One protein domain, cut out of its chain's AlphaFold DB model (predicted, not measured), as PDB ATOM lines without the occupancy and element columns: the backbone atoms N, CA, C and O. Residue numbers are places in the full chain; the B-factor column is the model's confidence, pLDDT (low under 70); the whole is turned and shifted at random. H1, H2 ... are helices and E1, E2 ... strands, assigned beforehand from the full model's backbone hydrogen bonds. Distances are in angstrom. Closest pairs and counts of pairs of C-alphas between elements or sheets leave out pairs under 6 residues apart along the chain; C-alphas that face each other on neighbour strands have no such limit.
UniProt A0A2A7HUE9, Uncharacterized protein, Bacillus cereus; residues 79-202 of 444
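What this domain is: This is residues 79 to 202 of the 444 residues of an uncharacterized protein of Bacillus cereus (UniProt A0A2A7HUE9). A small, compact head of strands bears a long arm of four helices, H1 to H4, joined end to end and turning at each joint; residues 147 to 202 stick out, and this arm makes most of the length. The head is a five-stranded sheet, E1 to E5, curled like part of a barrel, followed by the small hairpin E6 and E7, from which H1 leads away. The 124 printed residues hold seven named strands and then four named helices; the class is mixed, helices and strands. The larger sheet has the order E1, E2, E3, E4, E5, antiparallel throughout. The whole is extended, with a radius of gyration of the C-alphas of 25.1 A and spans of 68 by 36 by 25 A.

Where its parts are: In the larger sheet, E1 is residues 80 to 85, 15.3 A long, beginning at C-alpha 80 at (111.076, 112.573, 92.679). E2 is residues 88 to 97, 23.6 A; E3 is 103 to 106, E4 is 112 to 115 and E5 is 122 to 124. E6 is residues 128 to 130 and E7 is 138 to 142. H1, residues 143 to 156, is 19.8 A long and begins at C-alpha 143 at (132.871, 103.719, 81.293). H2, residues 158 to 171, and H3, 173 to 186, are each 20.0 A long. H4, residues 188 to 201, is 19.9 A long and ends at C-alpha 201 at (163.576, 115.708, 55.141).

How they stand to each other: E1 to E5 form a meander, each strand the antiparallel neighbour of the one before, in a strongly twisted sheet. E2 bends by 61 degrees at residue 91; it pairs with E1 over 88 to 93 and with E3 over 93 to 97. Within hydrogen-bond range are N 83 and O 90 between E1 and E2, 2.9 A, N 93 and O 106 between E2 and E3, 2.8 A, N 105 and O 113 between E3 and E4, 2.9 A, and N 114 and O 123 between E4 and E5, 2.8 A. The closest C-alphas of the edge strands E1 and E5, Val 85 and Gly 123, are 6.9 A apart. In the hairpin E6 and E7, N 139 and O 129 are 2.8 A apart. The closest C-alphas of E6 and H1, Phe 128 and Lys 143, are 5.2 A apart. H1 and H2 meet only through their link. H2 and H3 are close but not clearly touching, C-alphas 169 and 176 being 7.9 A apart, and about perpendicular, only just, at 72 degrees. H3 and H4 are close but not clearly touching, C-alphas 184 and 191 being 7.6 A apart, and about perpendicular at 79 degrees. In H1, H2, H3 and H4 every O i to N i+4 pair is within hydrogen-bond range.

The domain as a whole: The two C-alphas farthest apart, of Thr 79 and Arg 200, are 69.8 A apart. Without residues 147 to 202, which stand free, the body spans 27 by 24 by 19 A. The printed part has no cut, and no link is long. Mean pLDDT of the printed part is 89.8, and no printed residue is under 70.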
ATOM      1  N   THR A  79     108.621 108.584  91.680       81.00
ATOM      2  CA  THR A  79     109.196 109.257  92.843       81.00
ATOM      3  C   THR A  79     110.239 110.267  92.382       81.00
ATOM      4  O   THR A  79     111.171 109.923  91.647       81.00
ATOM      5  N   LYS A  80     110.090 111.508  92.848       85.88
ATOM      6  CA  LYS A  80     111.076 112.573  92.679       85.88
ATOM      7  C   LYS A  80     112.225 112.373  93.658       85.88
ATOM      8  O   LYS A  80     112.004 112.180  94.852       85.88
ATOM      9  N   VAL A  81     113.444 112.415  93.145       84.56
ATOM     10  CA  VAL A  81     114.679 112.305  93.917       84.56
ATOM     11  C   VAL A  81     115.646 113.385  93.464       84.56
ATOM     12  O   VAL A  81     115.641 113.794  92.306       84.56
ATOM     13  N   LYS A  82     116.487 113.846  94.384       85.19
ATOM     14  CA  LYS A  82     117.576 114.755  94.054       85.19
ATOM     15  C   LYS A  82     118.844 113.952  93.807       85.19
ATOM     16  O   LYS A  82     119.184 113.083  94.610       85.19
ATOM     17  N   ILE A  83     119.505 114.216  92.688       84.38
ATOM     18  CA  ILE A  83     120.783 113.601  92.323       84.38
ATOM     19  C   ILE A  83     121.818 114.694  92.082       84.38
ATOM     20  O   ILE A  83     121.465 115.822  91.750       84.38
ATOM     21  N   ILE A  84     123.093 114.352  92.241       80.44
ATOM     22  CA  ILE A  84     124.204 115.253  91.934       80.44
ATOM     23  C   ILE A  84     124.783 114.824  90.589       80.44
ATOM     24  O   ILE A  84     125.248 113.692  90.454       80.44
ATOM     25  N   VAL A  85     124.754 115.724  89.610       78.38
ATOM     26  CA  VAL A  85     125.377 115.547  88.295       78.38
ATOM     27  C   VAL A  85     126.310 116.729  88.078       78.38
ATOM     28  O   VAL A  85     125.872 117.866  88.194       78.38
ATOM     29  N   GLU A  86     127.594 116.464  87.813       77.38
ATOM     30  CA  GLU A  86     128.616 117.510  87.605       77.38
ATOM     31  C   GLU A  86     128.633 118.576  88.721       77.38
ATOM     32  O   GLU A  86     128.677 119.770  88.459       77.38
ATOM     33  N   GLU A  87     128.565 118.133  89.984       79.94
ATOM     34  CA  GLU A  87     128.545 118.994  91.185       79.94
ATOM     35  C   GLU A  87     127.282 119.862  91.354       79.94
ATOM     36  O   GLU A  87     127.178 120.625  92.315       79.94
ATOM     37  N   VAL A  88     126.274 119.697  90.492       82.62
ATOM     38  CA  VAL A  88     124.986 120.396  90.579       82.62
ATOM     39  C   VAL A  88     123.897 119.444  91.071       82.62
ATOM     40  O   VAL A  88     123.723 118.341  90.549       82.62
ATOM     41  N   GLU A  89     123.140 119.870  92.085       86.25
ATOM     42  CA  GLU A  89     121.968 119.136  92.566       86.25
ATOM     43  C   GLU A  89     120.777 119.377  91.626       86.25
ATOM     44  O   GLU A  89     120.311 120.507  91.467       86.25
ATOM     45  N   ILE A  90     120.264 118.309  91.017       87.69
ATOM     46  CA  ILE A  90     119.105 118.347  90.121       87.69
ATOM     47  C   ILE A  90     117.994 117.422  90.621       87.69
ATOM     48  O   ILE A  90     118.244 116.343  91.161       87.69
ATOM     49  N   GLU A  91     116.743 117.845  90.439       89.69
ATOM     50  CA  GLU A  91     115.568 117.020  90.722       89.69
ATOM     51  C   GLU A  91     115.225 116.169  89.496       89.69
ATOM     52  O   GLU A  91     114.991 116.693  88.406       89.69
ATOM     53  N   VAL A  92     115.165 114.857  89.691       89.44
ATOM     54  CA  VAL A  92     114.831 113.884  88.651       89.44
ATOM     55  C   VAL A  92     113.742 112.938  89.134       89.44
ATOM     56  O   VAL A  92     113.567 112.699  90.328       89.44
ATOM     57  N   THR A  93     113.007 112.363  88.194       89.12
ATOM     58  CA  THR A  93     111.950 111.390  88.470       89.12
ATOM     59  C   THR A  93     112.399 110.005  88.034       89.12
ATOM     60  O   THR A  93     112.944 109.848  86.943       89.12
ATOM     61  N   ILE A  94     112.169 108.984  88.862       86.88
ATOM     62  CA  ILE A  94     112.459 107.595  88.482       86.88
ATOM     63  C   ILE A  94     111.491 107.173  87.371       86.88
ATOM     64  O   ILE A  94     110.293 107.007  87.609       86.88
ATOM     65  N   ASN A  95     112.038 106.985  86.169       88.62
ATOM     66  CA  ASN A  95     111.292 106.713  84.943       88.62
ATOM     67  C   ASN A  95     111.128 105.206  84.690       88.62
ATOM     68  O   ASN A  95     110.057 104.735  84.315       88.62
ATOM     69  N   ASN A  96     112.182 104.418  84.919       85.62
ATOM     70  CA  ASN A  96     112.146 102.972  84.705       85.62
ATOM     71  C   ASN A  96     113.015 102.241  85.733       85.62
ATOM     72  O   ASN A  96     114.005 102.776  86.227       85.62
ATOM     73  N   VAL A  97     112.653 100.996  86.040       83.38
ATOM     74  CA  VAL A  97     113.434 100.095  86.889       83.38
ATOM     75  C   VAL A  97     113.444  98.717  86.240       83.38
ATOM     76  O   VAL A  97     112.407  98.067  86.098       83.38
ATOM     77  N   THR A  98     114.627  98.253  85.852       81.06
ATOM     78  CA  THR A  98     114.806  96.904  85.298       81.06
ATOM     79  C   THR A  98     114.573  95.831  86.366       81.06
ATOM     80  O   THR A  98     114.636  96.091  87.568       81.06
ATOM     81  N   GLN A  99     114.385  94.574  85.952       70.00
ATOM     82  CA  GLN A  99     114.240  93.445  86.888       70.00
ATOM     83  C   GLN A  99     115.474  93.236  87.787       70.00
ATOM     84  O   GLN A  99     115.349  92.755  88.916       70.00
ATOM     85  N   ALA A 100     116.654  93.625  87.297       70.06
ATOM     86  CA  ALA A 100     117.911  93.600  88.039       70.06
ATOM     87  C   ALA A 100     118.062  94.786  89.014       70.06
ATOM     88  O   ALA A 100     119.033  94.839  89.760       70.06
ATOM     89  N   GLY A 101     117.104  95.720  89.036       75.81
ATOM     90  CA  GLY A 101     117.092  96.871  89.938       75.81
ATOM     91  C   GLY A 101     117.818  98.111  89.417       75.81
ATOM     92  O   GLY A 101     117.825  99.112  90.124       75.81
ATOM     93  N   ARG A 102     118.377  98.071  88.197       86.25
ATOM     94  CA  ARG A 102     118.942  99.245  87.506       86.25
ATOM     95  C   ARG A 102     117.845 100.260  87.208       86.25
ATOM     96  O   ARG A 102     116.813  99.860  86.660       86.25
ATOM     97  N   LYS A 103     118.073 101.528  87.529       89.44
ATOM     98  CA  LYS A 103     117.102 102.617  87.411       89.44
ATOM     99  C   LYS A 103     117.479 103.568  86.277       89.44
ATOM    100  O   LYS A 103     118.655 103.847  86.045       89.44
ATOM    101  N   SER A 104     116.464 104.094  85.604       92.06
ATOM    102  CA  SER A 104     116.593 105.311  84.808       92.06
ATOM    103  C   SER A 104     115.845 106.461  85.456       92.06
ATOM    104  O   SER A 104     114.814 106.272  86.110       92.06
ATOM    105  N   TYR A 105     116.368 107.657  85.239       92.44
ATOM    106  CA  TYR A 105     115.821 108.901  85.746       92.44
ATOM    107  C   TYR A 105     115.578 109.849  84.580       92.44
ATOM    108  O   TYR A 105     116.300 109.791  83.585       92.44
ATOM    109  N   ILE A 106     114.564 110.695  84.703       92.69
ATOM    110  CA  ILE A 106     114.245 111.737  83.730       92.69
ATOM    111  C   ILE A 106     114.093 113.077  84.448       92.69
ATOM    112  O   ILE A 106     113.469 113.138  85.512       92.69
ATOM    113  N   ASP A 107     114.705 114.131  83.917       91.25
ATOM    114  CA  ASP A 107     114.544 115.491  84.436       91.25
ATOM    115  C   ASP A 107     113.345 116.212  83.784       91.25
ATOM    116  O   ASP A 107     112.612 115.657  82.963       91.25
ATOM    117  N   LYS A 108     113.138 117.481  84.154       90.12
ATOM    118  CA  LYS A 108     112.089 118.338  83.572       90.12
ATOM    119  C   LYS A 108     112.318 118.712  82.097       90.12
ATOM    120  O   LYS A 108     111.425 119.296  81.494       90.12
ATOM    121  N   TYR A 109     113.501 118.433  81.553       91.00
ATOM    122  CA  TYR A 109     113.896 118.693  80.167       91.00
ATOM    123  C   TYR A 109     113.946 117.406  79.327       91.00
ATOM    124  O   TYR A 109     114.482 117.422  78.224       91.00
ATOM    125  N   GLU A 110     113.397 116.303  79.844       88.44
ATOM    126  CA  GLU A 110     113.394 114.979  79.209       88.44
ATOM    127  C   GLU A 110     114.788 114.339  79.038       88.44
ATOM    128  O   GLU A 110     114.953 113.350  78.318       88.44
ATOM    129  N   THR A 111     115.800 114.833  79.757       91.06
ATOM    130  CA  THR A 111     117.142 114.240  79.785       91.06
ATOM    131  C   THR A 111     117.123 112.932  80.571       91.06
ATOM    132  O   THR A 111     116.668 112.888  81.715       91.06
ATOM    133  N   ILE A 112     117.654 111.858  79.975       93.31
ATOM    134  CA  ILE A 112     117.695 110.522  80.583       93.31
ATOM    135  C   ILE A 112     119.038 110.276  81.275       93.31
ATOM    136  O   ILE A 112     120.102 110.358  80.655       93.31
ATOM    137  N   TYR A 113     118.965 109.854  82.534       93.31
ATOM    138  CA  TYR A 113     120.105 109.423  83.340       93.31
ATOM    139  C   TYR A 113     119.973 107.950  83.712       93.31
ATOM    140  O   TYR A 113     118.866 107.434  83.883       93.31
ATOM    141  N   LEU A 114     121.104 107.268  83.870       93.19
ATOM    142  CA  LEU A 114     121.177 105.865  84.267       93.19
ATOM    143  C   LEU A 114     122.093 105.706  85.467       93.19
ATOM    144  O   LEU A 114     123.126 106.367  85.556       93.19
ATOM    145  N   ASP A 115     121.739 104.784  86.360       91.62
ATOM    146  CA  ASP A 115     122.652 104.349  87.405       91.62
ATOM    147  C   ASP A 115     123.603 103.247  86.917       91.62
ATOM    148  O   ASP A 115     123.297 102.397  86.069       91.62
ATOM    149  N   CYS A 116     124.811 103.286  87.469       91.50
ATOM    150  CA  CYS A 116     125.795 102.236  87.351       91.50
ATOM    151  C   CYS A 116     125.542 101.180  88.425       91.50
ATOM    152  O   CYS A 116     125.653 101.453  89.619       91.50
ATOM    153  N   THR A 117     125.323  99.932  88.013       89.62
ATOM    154  CA  THR A 117     125.078  98.827  88.955       89.62
ATOM    155  C   THR A 117     126.323  98.379  89.731       89.62
ATOM    156  O   THR A 117     126.192  97.583  90.654       89.62
ATOM    157  N   LYS A 118     127.524  98.863  89.370       87.75
ATOM    158  CA  LYS A 118     128.798  98.537  90.043       87.75
ATOM    159  C   LYS A 118     129.170  99.565  91.114       87.75
ATOM    160  O   LYS A 118     129.479  99.172  92.231       87.75
ATOM    161  N   CYS A 119     129.153 100.858  90.785       89.06
ATOM    162  CA  CYS A 119     129.600 101.922  91.695       89.06
ATOM    163  C   CYS A 119     128.485 102.860  92.179       89.06
ATOM    164  O   CYS A 119     128.751 103.735  92.995       89.06
ATOM    165  N   GLY A 120     127.252 102.717  91.680       85.62
ATOM    166  CA  GLY A 120     126.125 103.581  92.048       85.62
ATOM    167  C   GLY A 120     126.139 104.975  91.410       85.62
ATOM    168  O   GLY A 120     125.205 105.735  91.635       85.62
ATOM    169  N   PHE A 121     127.153 105.307  90.602       89.62
ATOM    170  CA  PHE A 121     127.217 106.562  89.847       89.62
ATOM    171  C   PHE A 121     125.987 106.736  88.951       89.62
ATOM    172  O   PHE A 121     125.632 105.809  88.219       89.62
ATOM    173  N   ILE A 122     125.373 107.919  88.980       91.50
ATOM    174  CA  ILE A 122     124.267 108.294  88.098       91.50
ATOM    175  C   ILE A 122     124.813 109.273  87.066       91.50
ATOM    176  O   ILE A 122     125.321 110.329  87.428       91.50
ATOM    177  N   GLY A 123     124.712 108.911  85.792       90.94
ATOM    178  CA  GLY A 123     125.238 109.709  84.690       90.94
ATOM    179  C   GLY A 123     124.322 109.704  83.481       90.94
ATOM    180  O   GLY A 123     123.313 108.996  83.434       90.94
ATOM    181  N   THR A 124     124.686 110.498  82.489       93.38
ATOM    182  CA  THR A 124     123.996 110.554  81.200       93.38
ATOM    183  C   THR A 124     124.253 109.284  80.391       93.38
ATOM    184  O   THR A 124     125.166 108.505  80.668       93.38
ATOM    185  N   LEU A 125     123.506 109.090  79.303       93.62
ATOM    186  CA  LEU A 125     123.737 107.990  78.357       93.62
ATOM    187  C   LEU A 125     125.165 107.959  77.764       93.62
ATOM    188  O   LEU A 125     125.598 106.912  77.271       93.62
ATOM    189  N   ASN A 126     125.902 109.075  77.785       93.38
ATOM    190  CA  ASN A 126     127.277 109.157  77.285       93.38
ATOM    191  C   ASN A 126     128.305 108.572  78.255       93.38
ATOM    192  O   ASN A 126     129.395 108.190  77.820       93.38
ATOM    193  N   ASP A 127     127.954 108.426  79.528       93.56
ATOM    194  CA  ASP A 127     128.837 107.881  80.561       93.56
ATOM    195  C   ASP A 127     128.892 106.347  80.550       93.56
ATOM    196  O   ASP A 127     129.624 105.725  81.324       93.56
ATOM    197  N   PHE A 128     128.150 105.721  79.634       95.81
ATOM    198  CA  PHE A 128     128.036 104.278  79.474       95.81
ATOM    199  C   PHE A 128     128.392 103.861  78.043       95.81
ATOM    200  O   PHE A 128     128.099 104.561  77.068       95.81
ATOM    201  N   TYR A 129     129.039 102.702  77.907       95.38
ATOM    202  CA  TYR A 129     129.291 102.082  76.603       95.38
ATOM    203  C   TYR A 129     127.989 101.582  75.967       95.38
ATOM    204  O   TYR A 129     127.003 101.350  76.663       95.38
ATOM    205  N   PHE A 130     127.983 101.429  74.643       95.50
ATOM    206  CA  PHE A 130     126.848 100.858  73.920       95.50
ATOM    207  C   PHE A 130     126.723  99.354  74.200       95.50
ATOM    208  O   PHE A 130     127.712  98.627  74.127       95.50
ATOM    209  N   ASP A 131     125.509  98.904  74.499       93.12
ATOM    210  CA  ASP A 131     125.137  97.499  74.651       93.12
ATOM    211  C   ASP A 131     123.658  97.321  74.294       93.12
ATOM    212  O   ASP A 131     122.782  97.628  75.102       93.12
ATOM    213  N   SER A 132     123.396  96.779  73.103       89.56
ATOM    214  CA  SER A 132     122.052  96.600  72.532       89.56
ATOM    215  C   SER A 132     121.128  95.666  73.320       89.56
ATOM    216  O   SER A 132     119.956  95.527  72.984       89.56
ATOM    217  N   LYS A 133     121.638  94.975  74.346       87.06
ATOM    218  CA  LYS A 133     120.846  94.080  75.204       87.06
ATOM    219  C   LYS A 133     120.423  94.732  76.518       87.06
ATOM    220  O   LYS A 133     119.670  94.130  77.284       87.06
ATOM    221  N   SER A 134     120.917  95.935  76.797       87.50
ATOM    222  CA  SER A 134     120.722  96.627  78.065       87.50
ATOM    223  C   SER A 134     119.742  97.799  77.944       87.50
ATOM    224  O   SER A 134     119.369  98.238  76.861       87.50
ATOM    225  N   LEU A 135     119.290  98.313  79.092       86.94
ATOM    226  CA  LEU A 135     118.374  99.455  79.161       86.94
ATOM    227  C   LEU A 135     118.951 100.674  78.402       86.94
ATOM    228  O   LEU A 135     120.065 101.103  78.703       86.94
ATOM    229  N   TYR A 136     118.181 101.218  77.450       89.94
ATOM    230  CA  TYR A 136     118.574 102.291  76.511       89.94
ATOM    231  C   TYR A 136     119.813 101.993  75.655       89.94
ATOM    232  O   TYR A 136     120.561 102.906  75.315       89.94
ATOM    233  N   ASP A 137     120.063 100.726  75.331       94.12
ATOM    234  CA  ASP A 137     121.249 100.287  74.593       94.12
ATOM    235  C   ASP A 137     122.567 100.700  75.266       94.12
ATOM    236  O   ASP A 137     123.582 100.962  74.610       94.12
ATOM    237  N   LYS A 138     122.555 100.815  76.599       94.69
ATOM    238  CA  LYS A 138     123.713 101.223  77.395       94.69
ATOM    239  C   LYS A 138     124.110 100.161  78.387       94.69
ATOM    240  O   LYS A 138     123.284  99.691  79.164       94.69
ATOM    241  N   HIS A 139     125.400  99.870  78.439       93.38
ATOM    242  CA  HIS A 139     126.004  98.932  79.374       93.38
ATOM    243  C   HIS A 139     125.630  99.267  80.830       93.38
ATOM    244  O   HIS A 139     125.475 100.438  81.179       93.38
ATOM    245  N   SER A 140     125.461  98.258  81.690       92.88
ATOM    246  CA  SER A 140     125.042  98.426  83.097       92.88
ATOM    247  C   SER A 140     126.093  99.095  83.989       92.88
ATOM    248  O   SER A 140     125.769  99.692  85.017       92.88
ATOM    249  N   HIS A 141     127.361  99.014  83.590       94.19
ATOM    250  CA  HIS A 141     128.484  99.683  84.244       94.19
ATOM    251  C   HIS A 141     128.913 100.929  83.469       94.19
ATOM    252  O   HIS A 141     128.960 100.886  82.238       94.19
ATOM    253  N   CYS A 142     129.262 102.004  84.180       94.25
ATOM    254  CA  CYS A 142     129.807 103.215  83.567       94.25
ATOM    255  C   CYS A 142     131.183 102.952  82.938       94.25
ATOM    256  O   CYS A 142     131.861 101.973  83.271       94.25
ATOM    257  N   LYS A 143     131.606 103.838  82.032       95.44
ATOM    258  CA  LYS A 143     132.871 103.719  81.293       95.44
ATOM    259  C   LYS A 143     134.068 103.518  82.217       95.44
ATOM    260  O   LYS A 143     134.814 102.569  82.020       95.44
ATOM    261  N   SER A 144     134.186 104.308  83.286       93.94
ATOM    262  CA  SER A 144     135.294 104.191  84.248       93.94
ATOM    263  C   SER A 144     135.373 102.805  84.897       93.94
ATOM    264  O   SER A 144     136.454 102.228  85.002       93.94
ATOM    265  N   CYS A 145     134.223 102.243  85.271       94.19
ATOM    266  CA  CYS A 145     134.111 100.909  85.853       94.19
ATOM    267  C   CYS A 145     134.482  99.789  84.874       94.19
ATOM    268  O   CYS A 145     135.042  98.778  85.301       94.19
ATOM    269  N   VAL A 146     134.141  99.948  83.591       94.06
ATOM    270  CA  VAL A 146     134.497  99.005  82.519       94.06
ATOM    271  C   VAL A 146     135.983  99.118  82.185       94.06
ATOM    272  O   VAL A 146     136.671  98.104  82.128       94.06
ATOM    273  N   ASP A 147     136.501 100.336  82.048       92.69
ATOM    274  CA  ASP A 147     137.901 100.602  81.714       92.69
ATOM    275  C   ASP A 147     138.848 100.094  82.800       92.69
ATOM    276  O   ASP A 147     139.897  99.531  82.503       92.69
ATOM    277  N   GLU A 148     138.483 100.258  84.071       91.88
ATOM    278  CA  GLU A 148     139.232  99.692  85.190       91.88
ATOM    279  C   GLU A 148     139.286  98.159  85.120       91.88
ATOM    280  O   GLU A 148     140.361  97.570  85.247       91.88
ATOM    281  N   SER A 149     138.142  97.515  84.875       89.69
ATOM    282  CA  SER A 149     138.070  96.063  84.708       89.69
ATOM    283  C   SER A 149     138.900  95.585  83.510       89.69
ATOM    284  O   SER A 149     139.629  94.601  83.640       89.69
ATOM    285  N   ASN A 150     138.864  96.309  82.390       88.38
ATOM    286  CA  ASN A 150     139.672  96.014  81.207       88.38
ATOM    287  C   ASN A 150     141.169  96.167  81.492       88.38
ATOM    288  O   ASN A 150     141.933  95.258  81.188       88.38
ATOM    289  N   ARG A 151     141.597  97.253  82.153       89.06
ATOM    290  CA  ARG A 151     143.004  97.456  82.547       89.06
ATOM    291  C   ARG A 151     143.519  96.334  83.442       89.06
ATOM    292  O   ARG A 151     144.641  95.868  83.256       89.06
ATOM    293  N   LYS A 152     142.710  95.893  84.410       88.94
ATOM    294  CA  LYS A 152     143.068  94.772  85.287       88.94
ATOM    295  C   LYS A 152     143.230  93.480  84.484       88.94
ATOM    296  O   LYS A 152     144.251  92.810  84.614       88.94
ATOM    297  N   TRP A 153     142.277  93.188  83.601       86.44
ATOM    298  CA  TRP A 153     142.333  92.019  82.729       86.44
ATOM    299  C   TRP A 153     143.547  92.053  81.788       86.44
ATOM    300  O   TRP A 153     144.245  91.051  81.663       86.44
ATOM    301  N   GLU A 154     143.852  93.201  81.179       83.62
ATOM    302  CA  GLU A 154     145.031  93.394  80.325       83.62
ATOM    303  C   GLU A 154     146.341  93.195  81.092       83.62
ATOM    304  O   GLU A 154     147.270  92.597  80.555       83.62
ATOM    305  N   GLY A 155     146.421  93.666  82.341       84.00
ATOM    306  CA  GLY A 155     147.579  93.464  83.210       84.00
ATOM    307  C   GLY A 155     147.798  91.991  83.561       84.00
ATOM    308  O   GLY A 155     148.904  91.480  83.388       84.00
ATOM    309  N   GLU A 156     146.738  91.304  83.990       87.00
ATOM    310  CA  GLU A 156     146.769  89.888  84.383       87.00
ATOM    311  C   GLU A 156     146.995  88.947  83.184       87.00
ATOM    312  O   GLU A 156     147.644  87.915  83.321       87.00
ATOM    313  N   ASN A 157     146.525  89.317  81.987       86.81
ATOM    314  CA  ASN A 157     146.597  88.484  80.777       86.81
ATOM    315  C   ASN A 157     147.641  88.966  79.758       86.81
ATOM    316  O   ASN A 157     147.681  88.481  78.622       86.81
ATOM    317  N   LYS A 158     148.511  89.907  80.140       84.81
ATOM    318  CA  LYS A 158     149.517  90.502  79.248       84.81
ATOM    319  C   LYS A 158     150.421  89.452  78.610       84.81
ATOM    320  O   LYS A 158     150.646  89.467  77.402       84.81
ATOM    321  N   GLU A 159     150.939  88.538  79.426       85.19
ATOM    322  CA  GLU A 159     151.836  87.474  78.971       85.19
ATOM    323  C   GLU A 159     151.134  86.503  78.029       85.19
ATOM    324  O   GLU A 159     151.670  86.170  76.972       85.19
ATOM    325  N   HIS A 160     149.900  86.130  78.363       85.62
ATOM    326  CA  HIS A 160     149.074  85.268  77.532       85.62
ATOM    327  C   HIS A 160     148.791  85.904  76.160       85.62
ATOM    328  O   HIS A 160     148.939  85.252  75.129       85.62
ATOM    329  N   SER A 161     148.490  87.207  76.116       83.75
ATOM    330  CA  SER A 161     148.288  87.947  74.862       83.75
ATOM    331  C   SER A 161     149.559  88.017  74.004       83.75
ATOM    332  O   SER A 161     149.528  87.743  72.800       83.75
ATOM    333  N   ILE A 162     150.710  88.303  74.624       86.25
ATOM    334  CA  ILE A 162     152.014  88.277  73.943       86.25
ATOM    335  C   ILE A 162     152.293  86.881  73.379       86.25
ATOM    336  O   ILE A 162     152.796  86.760  72.259       86.25
ATOM    337  N   GLN A 163     151.976  85.834  74.138       89.06
ATOM    338  CA  GLN A 163     152.200  84.456  73.726       89.06
ATOM    339  C   GLN A 163     151.315  84.078  72.532       89.06
ATOM    340  O   GLN A 163     151.843  83.617  71.522       89.06
ATOM    341  N   ILE A 164     150.021  84.412  72.567       87.31
ATOM    342  CA  ILE A 164     149.112  84.255  71.420       87.31
ATOM    343  C   ILE A 164     149.657  84.980  70.186       87.31
ATOM    344  O   ILE A 164     149.671  84.419  69.090       87.31
ATOM    345  N   GLN A 165     150.144  86.216  70.335       87.00
ATOM    346  CA  GLN A 165     150.684  86.979  69.210       87.00
ATOM    347  C   GLN A 165     151.955  86.336  68.635       87.00
ATOM    348  O   GLN A 165     152.133  86.294  67.412       87.00
ATOM    349  N   LYS A 166     152.834  85.815  69.500       92.31
ATOM    350  CA  LYS A 166     154.026  85.064  69.086       92.31
ATOM    351  C   LYS A 166     153.644  83.793  68.337       92.31
ATOM    352  O   LYS A 166     154.212  83.544  67.276       92.31
ATOM    353  N   ASP A 167     152.688  83.026  68.850       92.12
ATOM    354  CA  ASP A 167     152.256  81.768  68.242       92.12
ATOM    355  C   ASP A 167     151.529  82.013  66.918       92.12
ATOM    356  O   ASP A 167     151.824  81.349  65.925       92.12
ATOM    357  N   TYR A 168     150.701  83.058  66.831       92.25
ATOM    358  CA  TYR A 168     150.133  83.519  65.566       92.25
ATOM    359  C   TYR A 168     151.229  83.860  64.551       92.25
ATOM    360  O   TYR A 168     151.187  83.384  63.416       92.25
ATOM    361  N   TYR A 169     152.236  84.650  64.941       90.81
ATOM    362  CA  TYR A 169     153.320  85.034  64.036       90.81
ATOM    363  C   TYR A 169     154.175  83.834  63.616       90.81
ATOM    364  O   TYR A 169     154.585  83.761  62.458       90.81
ATOM    365  N   ARG A 170     154.431  82.892  64.532       91.50
ATOM    366  CA  ARG A 170     155.169  81.652  64.260       91.50
ATOM    367  C   ARG A 170     154.409  80.788  63.254       91.50
ATOM    368  O   ARG A 170     154.986  80.412  62.238       91.50
ATOM    369  N   ASN A 171     153.121  80.558  63.492       93.00
ATOM    370  CA  ASN A 171     152.285  79.687  62.665       93.00
ATOM    371  C   ASN A 171     151.928  80.313  61.306       93.00
ATOM    372  O   ASN A 171     151.648  79.596  60.354       93.00
ATOM    373  N   ASN A 172     151.983  81.644  61.182       92.31
ATOM    374  CA  ASN A 172     151.651  82.367  59.948       92.31
ATOM    375  C   ASN A 172     152.864  83.039  59.287       92.31
ATOM    376  O   ASN A 172     152.706  83.895  58.413       92.31
ATOM    377  N   LEU A 173     154.088  82.681  59.688       92.81
ATOM    378  CA  LEU A 173     155.310  83.367  59.264       92.81
ATOM    379  C   LEU A 173     155.450  83.429  57.738       92.81
ATOM    380  O   LEU A 173     155.814  84.471  57.183       92.81
ATOM    381  N   GLU A 174     155.163  82.324  57.055       92.25
ATOM    382  CA  GLU A 174     155.281  82.218  55.601       92.25
ATOM    383  C   GLU A 174     154.227  83.051  54.874       92.25
ATOM    384  O   GLU A 174     154.573  83.846  53.996       92.25
ATOM    385  N   ALA A 175     152.964  82.960  55.300       92.56
ATOM    386  CA  ALA A 175     151.871  83.764  54.759       92.56
ATOM    387  C   ALA A 175     152.136  85.268  54.945       92.56
ATOM    388  O   ALA A 175     152.000  86.055  54.004       92.56
ATOM    389  N   ILE A 176     152.622  85.671  56.124       92.62
ATOM    390  CA  ILE A 176     153.004  87.056  56.426       92.62
ATOM    391  C   ILE A 176     154.157  87.509  55.522       92.62
ATOM    392  O   ILE A 176     154.126  88.614  54.974       92.62
ATOM    393  N   ARG A 177     155.191  86.680  55.342       92.50
ATOM    394  CA  ARG A 177     156.325  86.996  54.456       92.50
ATOM    395  C   ARG A 177     155.881  87.148  53.005       92.50
ATOM    396  O   ARG A 177     156.304  88.111  52.359       92.50
ATOM    397  N   LYS A 178     155.027  86.245  52.516       94.19
ATOM    398  CA  LYS A 178     154.457  86.281  51.164       94.19
ATOM    399  C   LYS A 178     153.652  87.562  50.948       94.19
ATOM    400  O   LYS A 178     154.006  88.353  50.076       94.19
ATOM    401  N   SER A 179     152.696  87.849  51.828       92.75
ATOM    402  CA  SER A 179     151.882  89.070  51.775       92.75
ATOM    403  C   SER A 179     152.736  90.347  51.831       92.75
ATOM    404  O   SER A 179     152.577  91.259  51.018       92.75
ATOM    405  N   ARG A 180     153.750  90.404  52.709       93.19
ATOM    406  CA  ARG A 180     154.694  91.538  52.771       93.19
ATOM    407  C   ARG A 180     155.533  91.686  51.502       93.19
ATOM    408  O   ARG A 180     155.923  92.802  51.156       93.19
ATOM    409  N   LYS A 181     155.887  90.587  50.833       94.56
ATOM    410  CA  LYS A 181     156.594  90.622  49.543       94.56
ATOM    411  C   LYS A 181     155.675  91.175  48.455       94.56
ATOM    412  O   LYS A 181     156.062  92.118  47.774       94.56
ATOM    413  N   GLU A 182     154.449  90.673  48.360       94.44
ATOM    414  CA  GLU A 182     153.436  91.148  47.409       94.44
ATOM    415  C   GLU A 182     153.098  92.628  47.617       94.44
ATOM    416  O   GLU A 182     153.032  93.394  46.657       94.44
ATOM    417  N   TYR A 183     152.956  93.069  48.870       93.50
ATOM    418  CA  TYR A 183     152.763  94.479  49.197       93.50
ATOM    419  C   TYR A 183     153.942  95.337  48.729       93.50
ATOM    420  O   TYR A 183     153.725  96.360  48.080       93.50
ATOM    421  N   ARG A 184     155.185  94.921  49.022       92.69
ATOM    422  CA  ARG A 184     156.396  95.640  48.590       92.69
ATOM    423  C   ARG A 184     156.499  95.736  47.072       92.69
ATOM    424  O   ARG A 184     156.870  96.796  46.582       92.69
ATOM    425  N   ASN A 185     156.147  94.669  46.356       93.56
ATOM    426  CA  ASN A 185     156.164  94.645  44.895       93.56
ATOM    427  C   ASN A 185     155.099  95.588  44.318       93.56
ATOM    428  O   ASN A 185     155.427  96.467  43.530       93.56
ATOM    429  N   ARG A 186     153.844  95.481  44.777       94.44
ATOM    430  CA  ARG A 186     152.744  96.343  44.304       94.44
ATOM    431  C   ARG A 186     152.933  97.821  44.654       94.44
ATOM    432  O   ARG A 186     152.452  98.683  43.936       94.44
ATOM    433  N   ASN A 187     153.634  98.124  45.747       94.25
ATOM    434  CA  ASN A 187     153.839  99.492  46.235       94.25
ATOM    435  C   ASN A 187     155.281  99.984  46.056       94.25
ATOM    436  O   ASN A 187     155.704 100.906  46.757       94.25
ATOM    437  N   GLN A 188     156.054  99.383  45.150       93.94
ATOM    438  CA  GLN A 188     157.483  99.662  45.013       93.94
ATOM    439  C   GLN A 188     157.767 101.156  44.802       93.94
ATOM    440  O   GLN A 188     158.610 101.725  45.500       93.94
ATOM    441  N   GLU A 189     157.030 101.811  43.902       93.88
ATOM    442  CA  GLU A 189     157.209 103.238  43.614       93.88
ATOM    443  C   GLU A 189     156.798 104.128  44.786       93.88
ATOM    444  O   GLU A 189     157.546 105.025  45.180       93.88
ATOM    445  N   LYS A 190     155.679 103.817  45.449       94.75
ATOM    446  CA  LYS A 190     155.244 104.531  46.657       94.75
ATOM    447  C   LYS A 190     156.295 104.443  47.768       94.75
ATOM    448  O   LYS A 190     156.612 105.448  48.404       94.75
ATOM    449  N   ILE A 191     156.891 103.264  47.967       94.00
ATOM    450  CA  ILE A 191     157.963 103.043  48.947       94.00
ATOM    451  C   ILE A 191     159.229 103.814  48.552       94.00
ATOM    452  O   ILE A 191     159.848 104.451  49.408       94.00
ATOM    453  N   LYS A 192     159.620 103.798  47.270       93.75
ATOM    454  CA  LYS A 192     160.771 104.568  46.770       93.75
ATOM    455  C   LYS A 192     160.581 106.068  46.997       93.75
ATOM    456  O   LYS A 192     161.499 106.717  47.499       93.75
ATOM    457  N   LEU A 193     159.407 106.611  46.673       95.06
ATOM    458  CA  LEU A 193     159.079 108.026  46.861       95.06
ATOM    459  C   LEU A 193     159.078 108.413  48.341       95.06
ATOM    460  O   LEU A 193     159.743 109.377  48.719       95.06
ATOM    461  N   ALA A 194     158.425 107.620  49.195       94.12
ATOM    462  CA  ALA A 194     158.433 107.836  50.639       94.12
ATOM    463  C   ALA A 194     159.859 107.801  51.211       94.12
ATOM    464  O   ALA A 194     160.231 108.653  52.016       94.12
ATOM    465  N   ARG A 195     160.699 106.867  50.744       94.31
ATOM    466  CA  ARG A 195     162.111 106.788  51.138       94.31
ATOM    467  C   ARG A 195     162.902 108.011  50.678       94.31
ATOM    468  O   ARG A 195     163.682 108.538  51.466       94.31
ATOM    469  N   LYS A 196     162.713 108.478  49.437       94.31
ATOM    470  CA  LYS A 196     163.350 109.708  48.930       94.31
ATOM    471  C   LYS A 196     162.951 110.921  49.772       94.31
ATOM    472  O   LYS A 196     163.833 111.674  50.175       94.31
ATOM    473  N   LYS A 197     161.656 111.070  50.076       95.38
ATOM    474  CA  LYS A 197     161.136 112.129  50.948       95.38
ATOM    475  C   LYS A 197     161.774 112.059  52.336       95.38
ATOM    476  O   LYS A 197     162.391 113.020  52.768       95.38
ATOM    477  N   TYR A 198     161.759 110.888  52.974       94.62
ATOM    478  CA  TYR A 198     162.388 110.694  54.281       94.62
ATOM    479  C   TYR A 198     163.878 111.069  54.280       94.62
ATOM    480  O   TYR A 198     164.328 111.771  55.180       94.62
ATOM    481  N   LEU A 199     164.647 110.631  53.274       92.62
ATOM    482  CA  LEU A 199     166.073 110.958  53.156       92.62
ATOM    483  C   LEU A 199     166.322 112.459  52.969       92.62
ATOM    484  O   LEU A 199     167.306 112.968  53.500       92.62
ATOM    485  N   ARG A 200     165.452 113.147  52.220       90.62
ATOM    486  CA  ARG A 200     165.504 114.599  52.023       90.62
ATOM    487  C   ARG A 200     165.216 115.326  53.334       90.62
ATOM    488  O   ARG A 200     166.060 116.087  53.793       90.62
ATOM    489  N   ASP A 201     164.086 115.011  53.956       92.44
ATOM    490  CA  ASP A 201     163.576 115.708  55.141       92.44
ATOM    491  C   ASP A 201     164.426 115.414  56.393       92.44
ATOM    492  O   ASP A 201     164.516 116.228  57.301       92.44
ATOM    493  N   ASN A 202     165.097 114.255  56.444       94.12
ATOM    494  CA  ASN A 202     165.909 113.823  57.591       94.12
ATOM    495  C   ASN A 202     167.416 113.822  57.294       94.12
ATOM    496  O   ASN A 202     168.178 113.154  58.001       94.12
TER     497      ASN A 202